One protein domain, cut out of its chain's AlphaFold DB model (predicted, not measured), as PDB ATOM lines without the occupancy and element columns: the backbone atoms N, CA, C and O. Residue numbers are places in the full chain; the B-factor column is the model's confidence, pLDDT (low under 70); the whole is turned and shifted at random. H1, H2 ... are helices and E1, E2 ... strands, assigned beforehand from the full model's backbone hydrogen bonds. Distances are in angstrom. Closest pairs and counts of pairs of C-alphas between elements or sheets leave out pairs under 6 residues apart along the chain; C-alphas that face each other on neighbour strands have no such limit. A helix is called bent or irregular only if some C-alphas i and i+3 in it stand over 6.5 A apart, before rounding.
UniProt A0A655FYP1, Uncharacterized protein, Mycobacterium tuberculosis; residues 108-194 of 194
ATOM      1  N   GLN A 108     -45.028 -20.737 -53.263       97.31
ATOM      2  CA  GLN A 108     -43.673 -20.198 -53.105       97.31
ATOM      3  C   GLN A 108     -43.709 -18.716 -52.685       97.31
ATOM      4  O   GLN A 108     -44.462 -17.931 -53.262       97.31
ATOM      5  N   ASP A 109     -42.897 -18.354 -51.689       97.88
ATOM      6  CA  ASP A 109     -42.726 -16.999 -51.144       97.88
ATOM      7  C   ASP A 109     -44.044 -16.323 -50.703       97.88
ATOM      8  O   ASP A 109     -44.185 -15.098 -50.733       97.88
ATOM      9  N   SER A 110     -45.041 -17.121 -50.301       97.38
ATOM     10  CA  SER A 110     -46.356 -16.631 -49.873       97.38
ATOM     11  C   SER A 110     -46.444 -16.378 -48.362       97.38
ATOM     12  O   SER A 110     -45.546 -16.702 -47.590       97.38
ATOM     13  N   THR A 111     -47.589 -15.877 -47.898       97.19
ATOM     14  CA  THR A 111     -47.947 -15.818 -46.470       97.19
ATOM     15  C   THR A 111     -48.971 -16.902 -46.129       97.19
ATOM     16  O   THR A 111     -49.885 -17.151 -46.917       97.19
ATOM     17  N   CYS A 112     -48.863 -17.531 -44.960       96.56
ATOM     18  CA  CYS A 112     -49.756 -18.591 -44.503       96.56
ATOM     19  C   CYS A 112     -50.156 -18.374 -43.038       96.56
ATOM     20  O   CYS A 112     -49.306 -18.392 -42.151       96.56
ATOM     21  N   LEU A 113     -51.460 -18.227 -42.792       97.25
ATOM     22  CA  LEU A 113     -52.038 -18.324 -41.454       97.25
ATOM     23  C   LEU A 113     -52.529 -19.758 -41.231       97.25
ATOM     24  O   LEU A 113     -53.524 -20.181 -41.823       97.25
ATOM     25  N   LEU A 114     -51.836 -20.502 -40.376       96.25
ATOM     26  CA  LEU A 114     -52.218 -21.842 -39.959       96.25
ATOM     27  C   LEU A 114     -53.179 -21.758 -38.769       96.25
ATOM     28  O   LEU A 114     -52.798 -21.339 -37.679       96.25
ATOM     29  N   VAL A 115     -54.425 -22.183 -38.973       94.00
ATOM     30  CA  VAL A 115     -55.468 -22.194 -37.937       94.00
ATOM     31  C   VAL A 115     -55.676 -23.626 -37.452       94.00
ATOM     32  O   VAL A 115     -55.983 -24.508 -38.252       94.00
ATOM     33  N   THR A 116     -55.515 -23.870 -36.150       91.94
ATOM     34  CA  THR A 116     -55.593 -25.222 -35.571       91.94
ATOM     35  C   THR A 116     -56.138 -25.225 -34.142       91.94
ATOM     36  O   THR A 116     -56.336 -24.174 -33.538       91.94
ATOM     37  N   GLY A 117     -56.399 -26.404 -33.577       89.62
ATOM     38  CA  GLY A 117     -56.773 -26.529 -32.165       89.62
ATOM     39  C   GLY A 117     -55.618 -26.122 -31.243       89.62
ATOM     40  O   GLY A 117     -54.470 -26.484 -31.498       89.62
ATOM     41  N   GLN A 118     -55.911 -25.397 -30.157       89.56
ATOM     42  CA  GLN A 118     -54.894 -24.832 -29.255       89.56
ATOM     43  C   GLN A 118     -53.778 -25.813 -28.824       89.56
ATOM     44  O   GLN A 118     -52.609 -25.429 -28.891       89.56
ATOM     45  N   PRO A 119     -54.060 -27.075 -28.440       88.56
ATOM     46  CA  PRO A 119     -53.014 -28.014 -28.010       88.56
ATOM     47  C   PRO A 119     -52.037 -28.403 -29.122       88.56
ATOM     48  O   PRO A 119     -50.914 -28.820 -28.849       88.56
ATOM     49  N   PHE A 120     -52.461 -28.270 -30.379       92.00
ATOM     50  CA  PHE A 120     -51.685 -28.660 -31.548       92.00
ATOM     51  C   PHE A 120     -50.762 -27.544 -32.045       92.00
ATOM     52  O   PHE A 120     -49.813 -27.822 -32.777       92.00
ATOM     53  N   VAL A 121     -51.012 -26.292 -31.633       95.38
ATOM     54  CA  VAL A 121     -50.264 -25.107 -32.083       95.38
ATOM     55  C   VAL A 121     -48.751 -25.306 -31.996       95.38
ATOM     56  O   VAL A 121     -48.090 -25.079 -33.008       95.38
ATOM     57  N   PRO A 122     -48.160 -25.750 -30.867       95.50
ATOM     58  CA  PRO A 122     -46.707 -25.780 -30.759       95.50
ATOM     59  C   PRO A 122     -46.063 -26.761 -31.743       95.50
ATOM     60  O   PRO A 122     -45.129 -26.388 -32.454       95.50
ATOM     61  N   TYR A 123     -46.568 -27.999 -31.836       96.25
ATOM     62  CA  TYR A 123     -45.991 -28.982 -32.756       96.25
ATOM     63  C   TYR A 123     -46.246 -28.603 -34.216       96.25
ATOM     64  O   TYR A 123     -45.325 -28.689 -35.029       96.25
ATOM     65  N   GLN A 124     -47.460 -28.147 -34.548       96.50
ATOM     66  CA  GLN A 124     -47.797 -27.788 -35.922       96.50
ATOM     67  C   GLN A 124     -47.030 -26.555 -36.383       96.50
ATOM     68  O   GLN A 124     -46.623 -26.508 -37.539       96.50
ATOM     69  N   ASN A 125     -46.759 -25.600 -35.491       97.69
ATOM     70  CA  ASN A 125     -45.916 -24.455 -35.806       97.69
ATOM     71  C   ASN A 125     -44.486 -24.895 -36.158       97.69
ATOM     72  O   ASN A 125     -43.937 -24.443 -37.160       97.69
ATOM     73  N   PHE A 126     -43.883 -25.812 -35.391       98.19
ATOM     74  CA  PHE A 126     -42.551 -26.331 -35.726       98.19
ATOM     75  C   PHE A 126     -42.534 -27.113 -37.042       98.19
ATOM     76  O   PHE A 126     -41.619 -26.930 -37.848       98.19
ATOM     77  N   ASP A 127     -43.552 -27.935 -37.297       97.31
ATOM     78  CA  ASP A 127     -43.684 -28.626 -38.579       97.31
ATOM     79  C   ASP A 127     -43.884 -27.645 -39.736       97.31
ATOM     80  O   ASP A 127     -43.248 -27.809 -40.776       97.31
ATOM     81  N   ALA A 128     -44.690 -26.599 -39.565       97.56
ATOM     82  CA  ALA A 128     -44.910 -25.577 -40.580       97.56
ATOM     83  C   ALA A 128     -43.631 -24.778 -40.870       97.56
ATOM     84  O   ALA A 128     -43.293 -24.573 -42.031       97.56
ATOM     85  N   LEU A 129     -42.846 -24.406 -39.857       98.00
ATOM     86  CA  LEU A 129     -41.536 -23.788 -40.087       98.00
ATOM     87  C   LEU A 129     -40.614 -24.722 -40.888       98.00
ATOM     88  O   LEU A 129     -39.990 -24.310 -41.866       98.00
ATOM     89  N   ARG A 130     -40.567 -26.003 -40.511       97.12
ATOM     90  CA  ARG A 130     -39.697 -27.007 -41.135       97.12
ATOM     91  C   ARG A 130     -40.097 -27.347 -42.573       97.12
ATOM     92  O   ARG A 130     -39.216 -27.624 -43.386       97.12
ATOM     93  N   THR A 131     -41.396 -27.372 -42.869       96.62
ATOM     94  CA  THR A 131     -41.950 -27.877 -44.141       96.62
ATOM     95  C   THR A 131     -42.476 -26.799 -45.075       96.62
ATOM     96  O   THR A 131     -42.444 -27.005 -46.279       96.62
ATOM     97  N   LEU A 132     -42.910 -25.650 -44.556       97.38
ATOM     98  CA  LEU A 132     -43.409 -24.522 -45.345       97.38
ATOM     99  C   LEU A 132     -42.370 -23.405 -45.411       97.38
ATOM    100  O   LEU A 132     -41.929 -23.041 -46.499       97.38
ATOM    101  N   ALA A 133     -41.937 -22.886 -44.260       97.56
ATOM    102  CA  ALA A 133     -41.097 -21.690 -44.237       97.56
ATOM    103  C   ALA A 133     -39.709 -21.936 -44.840       97.56
ATOM    104  O   ALA A 133     -39.300 -21.225 -45.755       97.56
ATOM    105  N   LEU A 134     -38.997 -22.970 -44.373       96.44
ATOM    106  CA  LEU A 134     -37.648 -23.264 -44.868       96.44
ATOM    107  C   LEU A 134     -37.614 -23.693 -46.348       96.44
ATOM    108  O   LEU A 134     -36.735 -23.210 -47.060       96.44
ATOM    109  N   PRO A 135     -38.497 -24.588 -46.844       95.38
ATOM    110  CA  PRO A 135     -38.384 -25.074 -48.221       95.38
ATOM    111  C   PRO A 135     -39.021 -24.148 -49.263       95.38
ATOM    112  O   PRO A 135     -38.551 -24.128 -50.397       95.38
ATOM    113  N   PHE A 136     -40.068 -23.401 -48.894       96.44
ATOM    114  CA  PHE A 136     -40.872 -22.612 -49.836       96.44
ATOM    115  C   PHE A 136     -40.812 -21.101 -49.595       96.44
ATOM    116  O   PHE A 136     -41.515 -20.363 -50.275       96.44
ATOM    117  N   GLY A 137     -40.042 -20.619 -48.615       97.44
ATOM    118  CA  GLY A 137     -39.999 -19.188 -48.290       97.44
ATOM    119  C   GLY A 137     -41.312 -18.642 -47.715       97.44
ATOM    120  O   GLY A 137     -41.521 -17.432 -47.702       97.44
ATOM    121  N   ILE A 138     -42.211 -19.518 -47.248       98.25
ATOM    122  CA  ILE A 138     -43.534 -19.120 -46.759       98.25
ATOM    123  C   ILE A 138     -43.416 -18.442 -45.391       98.25
ATOM    124  O   ILE A 138     -42.888 -19.019 -44.440       98.25
ATOM    125  N   GLN A 139     -43.986 -17.250 -45.250       98.25
ATOM    126  CA  GLN A 139     -44.140 -16.594 -43.951       98.25
ATOM    127  C   GLN A 139     -45.313 -17.226 -43.202       98.25
ATOM    128  O   GLN A 139     -46.456 -17.116 -43.642       98.25
ATOM    129  N   VAL A 140     -45.032 -17.916 -42.094       97.62
ATOM    130  CA  VAL A 140     -46.039 -18.660 -41.327       97.62
ATOM    131  C   VAL A 140     -46.384 -17.932 -40.034       97.62
ATOM    132  O   VAL A 140     -45.500 -17.621 -39.239       97.62
ATOM    133  N   GLU A 141     -47.679 -17.770 -39.786       97.75
ATOM    134  CA  GLU A 141     -48.240 -17.491 -38.466       97.75
ATOM    135  C   GLU A 141     -49.159 -18.647 -38.066       97.75
ATOM    136  O   GLU A 141     -49.923 -19.140 -38.894       97.75
ATOM    137  N   THR A 142     -49.103 -19.089 -36.809       97.31
ATOM    138  CA  THR A 142     -49.957 -20.179 -36.312       97.31
ATOM    139  C   THR A 142     -50.858 -19.664 -35.201       97.31
ATOM    140  O   THR A 142     -50.372 -19.131 -34.205       97.31
ATOM    141  N   VAL A 143     -52.168 -19.861 -35.347       95.88
ATOM    142  CA  VAL A 143     -53.171 -19.478 -34.351       95.88
ATOM    143  C   VAL A 143     -53.954 -20.693 -33.875       95.88
ATOM    144  O   VAL A 143     -54.376 -21.549 -34.656       95.88
ATOM    145  N   GLY A 144     -54.131 -20.757 -32.560       93.31
ATOM    146  CA  GLY A 144     -54.935 -21.769 -31.903       93.31
ATOM    147  C   GLY A 144     -56.344 -21.273 -31.618       93.31
ATOM    148  O   GLY A 144     -56.545 -20.101 -31.305       93.31
ATOM    149  N   PHE A 145     -57.320 -22.170 -31.687       88.38
ATOM    150  CA  PHE A 145     -58.675 -21.913 -31.213       88.38
ATOM    151  C   PHE A 145     -59.157 -23.015 -30.269       88.38
ATOM    152  O   PHE A 145     -58.606 -24.118 -30.218       88.38
ATOM    153  N   GLY A 146     -60.229 -22.709 -29.536       81.06
ATOM    154  CA  GLY A 146     -60.988 -23.707 -28.791       81.06
ATOM    155  C   GLY A 146     -60.328 -24.194 -27.507       81.06
ATOM    156  O   GLY A 146     -60.605 -25.323 -27.117       81.06
ATOM    157  N   ILE A 147     -59.504 -23.372 -26.841       77.12
ATOM    158  CA  ILE A 147     -58.942 -23.741 -25.530       77.12
ATOM    159  C   ILE A 147     -60.052 -24.045 -24.518       77.12
ATOM    160  O   ILE A 147     -60.025 -25.108 -23.915       77.12
ATOM    161  N   ASP A 148     -61.106 -23.224 -24.464       76.75
ATOM    162  CA  ASP A 148     -62.236 -23.433 -23.543       76.75
ATOM    163  C   ASP A 148     -62.979 -24.749 -23.821       76.75
ATOM    164  O   ASP A 148     -63.450 -25.433 -22.914       76.75
ATOM    165  N   ARG A 149     -63.067 -25.132 -25.104       68.50
ATOM    166  CA  ARG A 149     -63.654 -26.414 -25.519       68.50
ATOM    167  C   ARG A 149     -62.739 -27.579 -25.169       68.50
ATOM    168  O   ARG A 149     -63.237 -28.659 -24.888       68.50
ATOM    169  N   TYR A 150     -61.425 -27.373 -25.209       64.00
ATOM    170  CA  TYR A 150     -60.450 -28.396 -24.868       64.00
ATOM    171  C   TYR A 150     -60.400 -28.632 -23.357       64.00
ATOM    172  O   TYR A 150     -60.467 -29.779 -22.929       64.00
ATOM    173  N   ASP A 151     -60.406 -27.571 -22.551       62.97
ATOM    174  CA  ASP A 151     -60.423 -27.663 -21.087       62.97
ATOM    175  C   ASP A 151     -61.703 -28.350 -20.578       62.97
ATOM    176  O   ASP A 151     -61.648 -29.188 -19.677       62.97
ATOM    177  N   GLY A 152     -62.851 -28.090 -21.219       58.34
ATOM    178  CA  GLY A 152     -64.121 -28.756 -20.907       58.34
ATOM    179  C   GLY A 152     -64.183 -30.247 -21.273       58.34
ATOM    180  O   GLY A 152     -65.028 -30.971 -20.749       58.34
ATOM    181  N   LEU A 153     -63.290 -30.746 -22.140       58.69
ATOM    182  CA  LEU A 153     -63.235 -32.173 -22.487       58.69
ATOM    183  C   LEU A 153     -62.619 -33.026 -21.377       58.69
ATOM    184  O   LEU A 153     -62.860 -34.229 -21.359       58.69
ATOM    185  N   GLY A 154     -61.866 -32.444 -20.438       59.03
ATOM    186  CA  GLY A 154     -61.246 -33.195 -19.342       59.03
ATOM    187  C   GLY A 154     -62.250 -33.933 -18.447       59.03
ATOM    188  O   GLY A 154     -61.922 -34.984 -17.900       59.03
ATOM    189  N   GLU A 155     -63.481 -33.425 -18.336       60.16
ATOM    190  CA  GLU A 155     -64.558 -34.050 -17.553       60.16
ATOM    191  C   GLU A 155     -65.283 -35.177 -18.313       60.16
ATOM    192  O   GLU A 155     -65.853 -36.077 -17.696       60.16
ATOM    193  N   LEU A 156     -65.241 -35.148 -19.650       62.53
ATOM    194  CA  LEU A 156     -65.958 -36.074 -20.537       62.53
ATOM    195  C   LEU A 156     -65.044 -37.148 -21.145       62.53
ATOM    196  O   LEU A 156     -65.518 -38.205 -21.557       62.53
ATOM    197  N   ASP A 157     -63.737 -36.898 -21.185       69.75
ATOM    198  CA  ASP A 157     -62.737 -37.752 -21.815       69.75
ATOM    199  C   ASP A 157     -61.656 -38.161 -20.809       69.75
ATOM    200  O   ASP A 157     -60.680 -37.452 -20.564       69.75
ATOM    201  N   GLN A 158     -61.785 -39.370 -20.261       71.19
ATOM    202  CA  GLN A 158     -60.799 -39.931 -19.329       71.19
ATOM    203  C   GLN A 158     -59.395 -40.086 -19.947       71.19
ATOM    204  O   GLN A 158     -58.416 -40.234 -19.216       71.19
ATOM    205  N   GLN A 159     -59.264 -40.045 -21.280       75.69
ATOM    206  CA  GLN A 159     -57.975 -40.097 -21.974       75.69
ATOM    207  C   GLN A 159     -57.350 -38.716 -22.195       75.69
ATOM    208  O   GLN A 159     -56.232 -38.630 -22.714       75.69
ATOM    209  N   HIS A 160     -58.022 -37.638 -21.788       78.75
ATOM    210  CA  HIS A 160     -57.587 -36.267 -22.025       78.75
ATOM    211  C   HIS A 160     -56.140 -35.979 -21.564       78.75
ATOM    212  O   HIS A 160     -55.359 -35.457 -22.366       78.75
ATOM    213  N   PRO A 161     -55.686 -36.406 -20.363       83.44
ATOM    214  CA  PRO A 161     -54.290 -36.212 -19.959       83.44
ATOM    215  C   PRO A 161     -53.285 -36.944 -20.859       83.44
ATOM    216  O   PRO A 161     -52.207 -36.425 -21.149       83.44
ATOM    217  N   ALA A 162     -53.626 -38.149 -21.330       85.81
ATOM    218  CA  ALA A 162     -52.758 -38.916 -22.219       85.81
ATOM    219  C   ALA A 162     -52.636 -38.248 -23.598       85.81
ATOM    220  O   ALA A 162     -51.537 -38.203 -24.154       85.81
ATOM    221  N   LYS A 163     -53.734 -37.679 -24.115       82.44
ATOM    222  CA  LYS A 163     -53.743 -36.888 -25.356       82.44
ATOM    223  C   LYS A 163     -52.856 -35.649 -25.218       82.44
ATOM    224  O   LYS A 163     -51.979 -35.445 -26.050       82.44
ATOM    225  N   LEU A 164     -52.968 -34.905 -24.116       85.69
ATOM    226  CA  LEU A 164     -52.086 -33.766 -23.829       85.69
ATOM    227  C   LEU A 164     -50.600 -34.150 -23.789       85.69
ATOM    228  O   LEU A 164     -49.770 -33.503 -24.428       85.69
ATOM    229  N   LEU A 165     -50.245 -35.226 -23.082       91.75
ATOM    230  CA  LEU A 165     -48.858 -35.707 -23.034       91.75
ATOM    231  C   LEU A 165     -48.354 -36.158 -24.408       91.75
ATOM    232  O   LEU A 165     -47.175 -35.981 -24.732       91.75
ATOM    233  N   GLN A 166     -49.235 -36.725 -25.231       90.81
ATOM    234  CA  GLN A 166     -48.918 -37.046 -26.612       90.81
ATOM    235  C   GLN A 166     -48.627 -35.781 -27.430       90.81
ATOM    236  O   GLN A 166     -47.635 -35.789 -28.160       90.81
ATOM    237  N   GLU A 167     -49.386 -34.695 -27.259       91.81
ATOM    238  CA  GLU A 167     -49.121 -33.421 -27.945       91.81
ATOM    239  C   GLU A 167     -47.814 -32.758 -27.491       91.81
ATOM    240  O   GLU A 167     -47.036 -32.269 -28.318       91.81
ATOM    241  N   VAL A 168     -47.486 -32.828 -26.197       94.94
ATOM    242  CA  VAL A 168     -46.176 -32.383 -25.684       94.94
ATOM    243  C   VAL A 168     -45.046 -33.196 -26.321       94.94
ATOM    244  O   VAL A 168     -44.054 -32.636 -26.796       94.94
ATOM    245  N   ARG A 169     -45.196 -34.523 -26.396       96.31
ATOM    246  CA  ARG A 169     -44.211 -35.394 -27.050       96.31
ATOM    247  C   ARG A 169     -44.057 -35.062 -28.537       96.31
ATOM    248  O   ARG A 169     -42.925 -35.029 -29.023       96.31
ATOM    249  N   SER A 170     -45.158 -34.828 -29.250       95.31
ATOM    250  CA  SER A 170     -45.148 -34.406 -30.658       95.31
ATOM    251  C   SER A 170     -44.416 -33.076 -30.829       95.31
ATOM    252  O   SER A 170     -43.557 -32.965 -31.699       95.31
ATOM    253  N   THR A 171     -44.657 -32.116 -29.933       97.25
ATOM    254  CA  THR A 171     -43.988 -30.807 -29.925       97.25
ATOM    255  C   THR A 171     -42.475 -30.944 -29.796       97.25
ATOM    256  O   THR A 171     -41.734 -30.386 -30.603       97.25
ATOM    257  N   ILE A 172     -42.000 -31.736 -28.829       98.00
ATOM    258  CA  ILE A 172     -40.561 -31.966 -28.623       98.00
ATOM    259  C   ILE A 172     -39.927 -32.599 -29.868       98.00
ATOM    260  O   ILE A 172     -38.826 -32.220 -30.271       98.00
ATOM    261  N   ARG A 173     -40.609 -33.565 -30.495       97.12
ATOM    262  CA  ARG A 173     -40.118 -34.223 -31.714       97.12
ATOM    263  C   ARG A 173     -40.067 -33.266 -32.905       97.12
ATOM    264  O   ARG A 173     -39.051 -33.240 -33.593       97.12
ATOM    265  N   ALA A 174     -41.110 -32.464 -33.110       96.88
ATOM    266  CA  ALA A 174     -41.173 -31.488 -34.194       96.88
ATOM    267  C   ALA A 174     -40.098 -30.396 -34.040       96.88
ATOM    268  O   ALA A 174     -39.401 -30.080 -35.003       96.88
ATOM    269  N   ALA A 175     -39.885 -29.894 -32.818       98.00
ATOM    270  CA  ALA A 175     -38.826 -28.930 -32.520       98.00
ATOM    271  C   ALA A 175     -37.431 -29.486 -32.845       98.00
ATOM    272  O   ALA A 175     -36.626 -28.817 -33.490       98.00
ATOM    273  N   ARG A 176     -37.151 -30.735 -32.446       98.00
ATOM    274  CA  ARG A 176     -35.881 -31.406 -32.766       98.00
ATOM    275  C   ARG A 176     -35.682 -31.571 -34.270       98.00
ATOM    276  O   ARG A 176     -34.619 -31.227 -34.770       98.00
ATOM    277  N   ALA A 177     -36.708 -32.023 -34.989       96.44
ATOM    278  CA  ALA A 177     -36.641 -32.172 -36.440       96.44
ATOM    279  C   ALA A 177     -36.401 -30.829 -37.158       96.44
ATOM    280  O   ALA A 177     -35.717 -30.784 -38.179       96.44
ATOM    281  N   LEU A 178     -36.953 -29.723 -36.638       97.56
ATOM    282  CA  LEU A 178     -36.680 -28.381 -37.159       97.56
ATOM    283  C   LEU A 178     -35.215 -27.984 -36.936       97.56
ATOM    284  O   LEU A 178     -34.569 -27.531 -37.879       97.56
ATOM    285  N   LEU A 179     -34.683 -28.183 -35.727       97.81
ATOM    286  CA  LEU A 179     -33.278 -27.892 -35.419       97.81
ATOM    287  C   LEU A 179     -32.329 -28.688 -36.320       97.81
ATOM    288  O   LEU A 179     -31.463 -28.107 -36.965       97.81
ATOM    289  N   GLU A 180     -32.556 -29.996 -36.452       96.75
ATOM    290  CA  GLU A 180     -31.770 -30.868 -37.334       96.75
ATOM    291  C   GLU A 180     -31.785 -30.368 -38.791       96.75
ATOM    292  O   GLU A 180     -30.762 -30.413 -39.485       96.75
ATOM    293  N   ARG A 181     -32.927 -29.842 -39.260       95.19
ATOM    294  CA  ARG A 181     -33.064 -29.273 -40.608       95.19
ATOM    295  C   ARG A 181     -32.285 -27.969 -40.781       95.19
ATOM    296  O   ARG A 181     -31.685 -27.788 -41.844       95.19
ATOM    297  N   ILE A 182     -32.304 -27.091 -39.776       96.25
ATOM    298  CA  ILE A 182     -31.552 -25.827 -39.765       96.25
ATOM    299  C   ILE A 182     -30.051 -26.122 -39.790       96.25
ATOM    300  O   ILE A 182     -29.360 -25.668 -40.699       96.25
ATOM    301  N   GLU A 183     -29.567 -26.979 -38.888       95.62
ATOM    302  CA  GLU A 183     -28.155 -27.377 -38.831       95.62
ATOM    303  C   GLU A 183     -27.683 -28.023 -40.142       95.62
ATOM    304  O   GLU A 183     -26.562 -27.799 -40.601       95.62
ATOM    305  N   ALA A 184     -28.528 -28.843 -40.778       92.12
ATOM    306  CA  ALA A 184     -28.219 -29.407 -42.088       92.12
ATOM    307  C   ALA A 184     -28.083 -28.321 -43.171       92.12
ATOM    308  O   ALA A 184     -27.192 -28.421 -44.014       92.12
ATOM    309  N   GLY A 185     -28.927 -27.285 -43.137       89.06
ATOM    310  CA  GLY A 185     -28.835 -26.129 -44.033       89.06
ATOM    311  C   GLY A 185     -27.551 -25.322 -43.833       89.06
ATOM    312  O   GLY A 185     -26.871 -25.002 -44.805       89.06
ATOM    313  N   GLU A 186     -27.167 -25.065 -42.583       89.50
ATOM    314  CA  GLU A 186     -25.928 -24.352 -42.248       89.50
ATOM    315  C   GLU A 186     -24.680 -25.118 -42.703       89.50
ATOM    316  O   GLU A 186     -23.761 -24.533 -43.282       89.50
ATOM    317  N   ARG A 187     -24.664 -26.446 -42.512       89.50
ATOM    318  CA  ARG A 187     -23.582 -27.314 -43.009       89.50
ATOM    319  C   ARG A 187     -23.447 -27.253 -44.530       89.50
ATOM    320  O   ARG A 187     -22.332 -27.203 -45.036       89.50
ATOM    321  N   MET A 188     -24.561 -27.225 -45.264       83.00
ATOM    322  CA  MET A 188     -24.535 -27.081 -46.724       83.00
ATOM    323  C   MET A 188     -24.040 -25.700 -47.175       83.00
ATOM    324  O   MET A 188     -23.349 -25.611 -48.182       83.00
ATOM    325  N   ALA A 189     -24.366 -24.634 -46.441       81.38
ATOM    326  CA  ALA A 189     -23.922 -23.278 -46.765       81.38
ATOM    327  C   ALA A 189     -22.425 -23.042 -46.479       81.38
ATOM    328  O   ALA A 189     -21.818 -22.146 -47.062       81.38
ATOM    329  N   THR A 190     -21.828 -23.832 -45.580       80.00
ATOM    330  CA  THR A 190     -20.433 -23.685 -45.129       80.00
ATOM    331  C   THR A 190     -19.433 -24.624 -45.812       80.00
ATOM    332  O   THR A 190     -18.232 -24.445 -45.610       80.00
ATOM    333  N   ASP A 191     -19.874 -25.574 -46.648       74.69
ATOM    334  CA  ASP A 191     -18.995 -26.419 -47.475       74.69
ATOM    335  C   ASP A 191     -18.946 -25.918 -48.938       74.69
ATOM    336  O   ASP A 191     -19.863 -26.186 -49.714       74.69
ATOM    337  N   PRO A 192     -17.878 -25.210 -49.364       57.56
ATOM    338  CA  PRO A 192     -17.783 -24.608 -50.695       57.56
ATOM    339  C   PRO A 192     -17.341 -25.595 -51.795       57.56
ATOM    340  O   PRO A 192     -16.909 -25.167 -52.863       57.56
ATOM    341  N   ARG A 193     -17.384 -26.916 -51.556       60.84
ATOM    342  CA  ARG A 193     -16.952 -27.956 -52.516       60.84
ATOM    343  C   ARG A 193     -18.098 -28.637 -53.280       60.84
ATOM    344  O   ARG A 193     -18.003 -29.823 -53.605       60.84
ATOM    345  N   ARG A 194     -19.147 -27.887 -53.626       53.41
ATOM    346  CA  ARG A 194     -20.130 -28.256 -54.656       53.41
ATOM    347  C   ARG A 194     -20.365 -27.115 -55.629       53.41
ATOM    348  O   ARG A 194     -20.417 -25.961 -55.159       53.41
TER     349      ARG A 194
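What this domain is: This is residues 108 to 194 of the 194 residues of an uncharacterized protein of Mycobacterium tuberculosis (UniProt A0A655FYP1). H1 packs between a parallel strand pair, E1 and E2, and the long helix H3, making a rod; H2 turns the chain at one end, and residues 186 to 194 stick out at the other. The printed part has 87 residues, with named elements E1, H1, E2, H2, H3 in order, mostly helix, loose (radius of gyration of the C-alphas 16.5 A), spanning 59 by 26 by 10 A.

Where its parts are: Find C-alpha 111 at (-47.947, -15.818, -46.470), where E1, residues 111 to 117, begins; E2 is residues 139 to 145. H1, residues 118 to 136, is irregular: C-alphas 119 and 122 are 7.2 A apart. After H2, residues 147 to 155, H3, residues 160 to 190, runs 45.5 A to C-alpha 190 at (-20.433, -23.685, -45.129).

How they stand to each other: Between E1 and E2, N 112 and O 139 are within hydrogen-bond range at 2.8 A. With H1 between, they form a strand-helix-strand unit, two parallel neighbour strands joined through a helix, its crossover right-handed. H1 and H3 touch, closest at the C-alphas of Tyr 123 and Thr 171, 3.9 A, at a shallow tilt of 19 degrees, the same way. Every O i to N i+4 pair is within range in H3, 11 of 15 in H1, 3 of 5 in H2.

The domain as a whole: The printed part has no cut and its links are tight. Look for pLDDT under 70 at residues 149 to 157 and 192 to 194.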